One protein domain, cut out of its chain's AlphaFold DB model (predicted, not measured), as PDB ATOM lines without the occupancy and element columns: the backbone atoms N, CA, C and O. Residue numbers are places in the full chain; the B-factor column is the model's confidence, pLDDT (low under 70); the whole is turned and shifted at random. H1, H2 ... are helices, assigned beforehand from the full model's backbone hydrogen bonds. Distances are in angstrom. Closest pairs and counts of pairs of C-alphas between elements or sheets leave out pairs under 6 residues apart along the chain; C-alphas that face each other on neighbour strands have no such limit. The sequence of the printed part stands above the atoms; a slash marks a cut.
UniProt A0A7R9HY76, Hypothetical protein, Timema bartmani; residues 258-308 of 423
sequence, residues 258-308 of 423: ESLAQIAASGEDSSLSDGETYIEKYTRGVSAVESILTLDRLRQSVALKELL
ATOM      1  N   GLU A 258     178.548 144.208 109.971       77.50
ATOM      2  CA  GLU A 258     177.659 145.358 109.792       77.50
ATOM      3  C   GLU A 258     176.366 144.952 109.079       77.50
ATOM      4  O   GLU A 258     175.275 145.265 109.554       77.50
ATOM      5  N   SER A 259     176.477 144.183 107.994       78.00
ATOM      6  CA  SER A 259     175.310 143.690 107.259       78.00
ATOM      7  C   SER A 259     174.459 142.736 108.108       78.00
ATOM      8  O   SER A 259     173.237 142.874 108.150       78.00
ATOM      9  N   LEU A 260     175.096 141.840 108.873       81.50
ATOM     10  CA  LEU A 260     174.416 140.951 109.818       81.50
ATOM     11  C   LEU A 260     173.676 141.731 110.907       81.50
ATOM     12  O   LEU A 260     172.538 141.397 111.231       81.50
ATOM     13  N   ALA A 261     174.296 142.779 111.458       84.06
ATOM     14  CA  ALA A 261     173.680 143.620 112.479       84.06
ATOM     15  C   ALA A 261     172.434 144.345 111.948       84.06
ATOM     16  O   ALA A 261     171.416 144.388 112.636       84.06
ATOM     17  N   GLN A 262     172.495 144.882 110.724       81.88
ATOM     18  CA  GLN A 262     171.359 145.555 110.092       81.88
ATOM     19  C   GLN A 262     170.188 144.593 109.850       81.88
ATOM     20  O   GLN A 262     169.050 144.917 110.189       81.88
ATOM     21  N   ILE A 263     170.463 143.391 109.329       80.00
ATOM     22  CA  ILE A 263     169.430 142.374 109.086       80.00
ATOM     23  C   ILE A 263     168.841 141.889 110.415       80.00
ATOM     24  O   ILE A 263     167.622 141.867 110.570       80.00
ATOM     25  N   ALA A 264     169.674 141.591 111.414       84.19
ATOM     26  CA  ALA A 264     169.202 141.183 112.737       84.19
ATOM     27  C   ALA A 264     168.341 142.268 113.415       84.19
ATOM     28  O   ALA A 264     167.356 141.950 114.077       84.19
ATOM     29  N   ALA A 265     168.672 143.551 113.224       83.50
ATOM     30  CA  ALA A 265     167.894 144.670 113.754       83.50
ATOM     31  C   ALA A 265     166.568 144.906 113.007       83.50
ATOM     32  O   ALA A 265     165.641 145.473 113.586       83.50
ATOM     33  N   SER A 266     166.460 144.471 111.746       78.12
ATOM     34  CA  SER A 266     165.241 144.614 110.937       78.12
ATOM     35  C   SER A 266     164.085 143.710 111.395       78.12
ATOM     36  O   SER A 266     162.935 143.965 111.039       78.12
ATOM     37  N   GLY A 267     164.366 142.689 112.217       67.25
ATOM     38  CA  GLY A 267     163.365 141.749 112.739       67.25
ATOM     39  C   GLY A 267     162.826 140.762 111.698       67.25
ATOM     40  O   GLY A 267     161.825 140.091 111.947       67.25
ATOM     41  N   GLU A 268     163.459 140.680 110.527       64.69
ATOM     42  CA  GLU A 268     163.104 139.732 109.478       64.69
ATOM     43  C   GLU A 268     163.692 138.349 109.816       64.69
ATOM     44  O   GLU A 268     164.824 138.017 109.461       64.69
ATOM     45  N   ASP A 269     162.921 137.537 110.547       55.16
ATOM     46  CA  ASP A 269     163.267 136.153 110.896       55.16
ATOM     47  C   ASP A 269     163.188 135.242 109.656       55.16
ATOM     48  O   ASP A 269     162.296 134.403 109.516       55.16
ATOM     49  N   SER A 270     164.128 135.394 108.724       60.25
ATOM     50  CA  SER A 270     164.401 134.338 107.752       60.25
ATOM     51  C   SER A 270     165.421 133.381 108.362       60.25
ATOM     52  O   SER A 270     166.593 133.711 108.539       60.25
ATOM     53  N   SER A 271     164.967 132.180 108.728       58.16
ATOM     54  CA  SER A 271     165.880 131.088 109.041       58.16
ATOM     55  C   SER A 271     166.777 130.856 107.828       58.16
ATOM     56  O   SER A 271     166.303 130.668 106.703       58.16
ATOM     57  N   LEU A 272     168.092 130.917 108.034       60.91
ATOM     58  CA  LEU A 272     169.036 130.582 106.975       60.91
ATOM     59  C   LEU A 272     168.939 129.077 106.704       60.91
ATOM     60  O   LEU A 272     168.486 128.305 107.550       60.91
ATOM     61  N   SER A 273     169.388 128.634 105.528       55.03
ATOM     62  CA  SER A 273     169.345 127.217 105.119       55.03
ATOM     63  C   SER A 273     170.061 126.251 106.078       55.03
ATOM     64  O   SER A 273     169.909 125.043 105.949       55.03
ATOM     65  N   ASP A 274     170.839 126.792 107.013       62.22
ATOM     66  CA  ASP A 274     171.611 126.097 108.045       62.22
ATOM     67  C   ASP A 274     170.855 125.960 109.388       62.22
ATOM     68  O   ASP A 274     171.384 125.443 110.363       62.22
ATOM     69  N   GLY A 275     169.613 126.452 109.476       66.00
ATOM     70  CA  GLY A 275     168.800 126.408 110.698       66.00
ATOM     71  C   GLY A 275     169.114 127.496 111.730       66.00
ATOM     72  O   GLY A 275     168.374 127.619 112.701       66.00
ATOM     73  N   GLU A 276     170.147 128.308 111.500       75.44
ATOM     74  CA  GLU A 276     170.522 129.452 112.340       75.44
ATOM     75  C   GLU A 276     169.871 130.760 111.867       75.44
ATOM     76  O   GLU A 276     169.703 131.012 110.668       75.44
ATOM     77  N   THR A 277     169.543 131.628 112.817       83.25
ATOM     78  CA  THR A 277     169.007 132.974 112.571       83.25
ATOM     79  C   THR A 277     170.128 134.003 112.366       83.25
ATOM     80  O   THR A 277     171.261 133.823 112.823       83.25
ATOM     81  N   TYR A 278     169.830 135.134 111.715       80.44
ATOM     82  CA  TYR A 278     170.804 136.231 111.569       80.44
ATOM     83  C   TYR A 278     171.284 136.776 112.921       80.44
ATOM     84  O   TYR A 278     172.455 137.134 113.059       80.44
ATOM     85  N   ILE A 279     170.413 136.789 113.939       83.62
ATOM     86  CA  ILE A 279     170.778 137.224 115.291       83.62
ATOM     87  C   ILE A 279     171.750 136.252 115.973       83.62
ATOM     88  O   ILE A 279     172.684 136.699 116.642       83.62
ATOM     89  N   GLU A 280     171.604 134.943 115.763       83.38
ATOM     90  CA  GLU A 280     172.552 133.939 116.263       83.38
ATOM     91  C   GLU A 280     173.919 134.080 115.588       83.38
ATOM     92  O   GLU A 280     174.940 134.090 116.279       83.38
ATOM     93  N   LYS A 281     173.951 134.282 114.263       80.56
ATOM     94  CA  LYS A 281     175.202 134.514 113.520       80.56
ATOM     95  C   LYS A 281     175.922 135.776 113.980       80.56
ATOM     96  O   LYS A 281     177.117 135.723 114.267       80.56
ATOM     97  N   TYR A 282     175.192 136.881 114.122       82.69
ATOM     98  CA  TYR A 282     175.741 138.123 114.661       82.69
ATOM     99  C   TYR A 282     176.302 137.922 116.076       82.69
ATOM    100  O   TYR A 282     177.443 138.293 116.355       82.69
ATOM    101  N   THR A 283     175.536 137.273 116.958       83.50
ATOM    102  CA  THR A 283     175.945 137.027 118.350       83.50
ATOM    103  C   THR A 283     177.195 136.148 118.420       83.50
ATOM    104  O   THR A 283     178.124 136.463 119.161       83.50
ATOM    105  N   ARG A 284     177.283 135.096 117.594       81.50
ATOM    106  CA  ARG A 284     178.486 134.257 117.476       81.50
ATOM    107  C   ARG A 284     179.695 135.062 117.006       81.50
ATOM    108  O   ARG A 284     180.777 134.921 117.576       81.50
ATOM    109  N   GLY A 285     179.507 135.924 116.007       79.94
ATOM    110  CA  GLY A 285     180.536 136.855 115.556       79.94
ATOM    111  C   GLY A 285     181.048 137.706 116.718       79.94
ATOM    112  O   GLY A 285     182.260 137.768 116.948       79.94
ATOM    113  N   VAL A 286     180.148 138.328 117.489       81.62
ATOM    114  CA  VAL A 286     180.484 139.141 118.675       81.62
ATOM    115  C   VAL A 286     181.300 138.342 119.695       81.62
ATOM    116  O   VAL A 286     182.369 138.809 120.092       81.62
ATOM    117  N   SER A 287     180.884 137.122 120.040       77.44
ATOM    118  CA  SER A 287     181.637 136.253 120.959       77.44
ATOM    119  C   SER A 287     183.046 135.919 120.447       77.44
ATOM    120  O   SER A 287     183.999 135.864 121.224       77.44
ATOM    121  N   ALA A 288     183.238 135.772 119.131       79.12
ATOM    122  CA  ALA A 288     184.566 135.542 118.554       79.12
ATOM    123  C   ALA A 288     185.532 136.728 118.771       79.12
ATOM    124  O   ALA A 288     186.736 136.523 118.924       79.12
ATOM    125  N   VAL A 289     185.025 137.966 118.842       81.38
ATOM    126  CA  VAL A 289     185.856 139.145 119.156       81.38
ATOM    127  C   VAL A 289     186.317 139.136 120.608       81.38
ATOM    128  O   VAL A 289     187.452 139.522 120.885       81.38
ATOM    129  N   GLU A 290     185.494 138.652 121.535       79.81
ATOM    130  CA  GLU A 290     185.903 138.509 122.934       79.81
ATOM    131  C   GLU A 290     187.086 137.541 123.087       79.81
ATOM    132  O   GLU A 290     188.036 137.840 123.816       79.81
ATOM    133  N   SER A 291     187.078 136.435 122.338       76.69
ATOM    134  CA  SER A 291     188.204 135.495 122.267       76.69
ATOM    135  C   SER A 291     189.489 136.176 121.772       76.69
ATOM    136  O   SER A 291     190.521 136.120 122.448       76.69
ATOM    137  N   ILE A 292     189.417 136.922 120.659       81.62
ATOM    138  CA  ILE A 292     190.561 137.671 120.110       81.62
ATOM    139  C   ILE A 292     191.110 138.666 121.139       81.62
ATOM    140  O   ILE A 292     192.315 138.709 121.387       81.62
ATOM    141  N   LEU A 293     190.235 139.449 121.775       84.69
ATOM    142  CA  LEU A 293     190.635 140.431 122.785       84.69
ATOM    143  C   LEU A 293     191.238 139.770 124.026       84.69
ATOM    144  O   LEU A 293     192.152 140.323 124.635       84.69
ATOM    145  N   THR A 294     190.751 138.595 124.413       82.19
ATOM    146  CA  THR A 294     191.297 137.831 125.540       82.19
ATOM    147  C   THR A 294     192.716 137.354 125.241       82.19
ATOM    148  O   THR A 294     193.616 137.565 126.058       82.19
ATOM    149  N   LEU A 295     192.952 136.805 124.047       81.00
ATOM    150  CA  LEU A 295     194.292 136.430 123.589       81.00
ATOM    151  C   LEU A 295     195.227 137.643 123.485       81.00
ATOM    152  O   LEU A 295     196.384 137.573 123.903       81.00
ATOM    153  N   ASP A 296     194.727 138.777 122.993       85.31
ATOM    154  CA  ASP A 296     195.502 140.014 122.885       85.31
ATOM    155  C   ASP A 296     195.901 140.563 124.264       85.31
ATOM    156  O   ASP A 296     197.075 140.855 124.500       85.31
ATOM    157  N   ARG A 297     194.964 140.603 125.223       88.44
ATOM    158  CA  ARG A 297     195.243 140.981 126.620       88.44
ATOM    159  C   ARG A 297     196.294 140.075 127.250       88.44
ATOM    160  O   ARG A 297     197.191 140.571 127.933       88.44
ATOM    161  N   LEU A 298     196.216 138.763 127.012       84.62
ATOM    162  CA  LEU A 298     197.228 137.819 127.484       84.62
ATOM    163  C   LEU A 298     198.598 138.141 126.879       84.62
ATOM    164  O   LEU A 298     199.556 138.302 127.637       84.62
ATOM    165  N   ARG A 299     198.681 138.336 125.555       85.62
ATOM    166  CA  ARG A 299     199.922 138.719 124.858       85.62
ATOM    167  C   ARG A 299     200.531 139.992 125.446       85.62
ATOM    168  O   ARG A 299     201.717 140.014 125.771       85.62
ATOM    169  N   GLN A 300     199.720 141.031 125.633       89.88
ATOM    170  CA  GLN A 300     200.159 142.294 126.228       89.88
ATOM    171  C   GLN A 300     200.633 142.111 127.677       89.88
ATOM    172  O   GLN A 300     201.672 142.645 128.061       89.88
ATOM    173  N   SER A 301     199.913 141.324 128.483       87.69
ATOM    174  CA  SER A 301     200.283 141.063 129.877       87.69
ATOM    175  C   SER A 301     201.626 140.336 130.003       87.69
ATOM    176  O   SER A 301     202.397 140.633 130.916       87.69
ATOM    177  N   VAL A 302     201.930 139.417 129.078       85.94
ATOM    178  CA  VAL A 302     203.215 138.707 129.019       85.94
ATOM    179  C   VAL A 302     204.326 139.668 128.613       85.94
ATOM    180  O   VAL A 302     205.315 139.761 129.333       85.94
ATOM    181  N   ALA A 303     204.125 140.460 127.557       87.44
ATOM    182  CA  ALA A 303     205.098 141.464 127.126       87.44
ATOM    183  C   ALA A 303     205.433 142.470 128.248       87.44
ATOM    184  O   ALA A 303     206.597 142.804 128.465       87.44
ATOM    185  N   LEU A 304     204.428 142.910 129.017       88.69
ATOM    186  CA  LEU A 304     204.638 143.776 130.182       88.69
ATOM    187  C   LEU A 304     205.416 143.074 131.303       88.69
ATOM    188  O   LEU A 304     206.313 143.679 131.887       88.69
ATOM    189  N   LYS A 305     205.105 141.807 131.609       85.81
ATOM    190  CA  LYS A 305     205.835 141.023 132.619       85.81
ATOM    191  C   LYS A 305     207.297 140.816 132.228       85.81
ATOM    192  O   LYS A 305     208.167 141.001 133.076       85.81
ATOM    193  N   GLU A 306     207.575 140.494 130.968       84.31
ATOM    194  CA  GLU A 306     208.939 140.344 130.447       84.31
ATOM    195  C   GLU A 306     209.713 141.666 130.502       84.31
ATOM    196  O   GLU A 306     210.853 141.700 130.970       84.31
ATOM    197  N   LEU A 307     209.074 142.778 130.119       86.31
ATOM    198  CA  LEU A 307     209.676 144.106 130.214       86.31
ATOM    199  C   LEU A 307     210.024 144.458 131.669       86.31
ATOM    200  O   LEU A 307     211.151 144.870 131.947       86.31
ATOM    201  N   LEU A 308     209.102 144.242 132.609       84.19
ATOM    202  CA  LEU A 308     209.340 144.482 134.037       84.19
ATOM    203  C   LEU A 308     210.435 143.569 134.601       84.19
ATOM    204  O   LEU A 308     211.286 144.021 135.368       84.19
TER     205      LEU A 308
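AT A GLANCE: This is residues 258 to 308 of the 423 residues of the protein "Hypothetical protein" of Timema bartmani (UniProt A0A7R9HY76). One long helix, H2, makes a rod, and a short helix, H1, folds back over its first end, joined to it by a wide loop of residues 267 to 277. Residues 286 to 308 of H2 stick out as a bare arm. The printed part has 51 residues with two named helices, H1 then H2, and no named strand: all helix. It is extended, with a radius of gyration of the C-alphas of 17.0 A and spans of 53 by 19 by 10 A.

IN THESE COORDINATES: H2, residues 278 to 308, measures 45.4 A from C-alpha 278 at (170.804, 136.231, 111.569) to C-alpha 308 at (209.340, 144.482, 134.037). H1, residues 258 to 266, begins with C-alpha 258 at (177.659, 145.358, 109.792) and measures 12.5 A.

HOW THE PARTS SIT: H2 touches H1 with residues 278 to 282 alone; the closest C-alphas, of Ile 279 and Ala 264, are 5.0 A apart. The two form a helical hairpin, running opposite ways at a steep tilt of 43 degrees. In both helices every O i to N i+4 pair is within hydrogen-bond range.

THE WHOLE: The C-alphas farthest apart, of Ser 270 and Leu 308, are 53.0 A apart. The printed part has no cut. The link from H1 to H2, 11 residues, is long. Mean pLDDT of the printed part is 78.9; residues 267 to 275 are under 70.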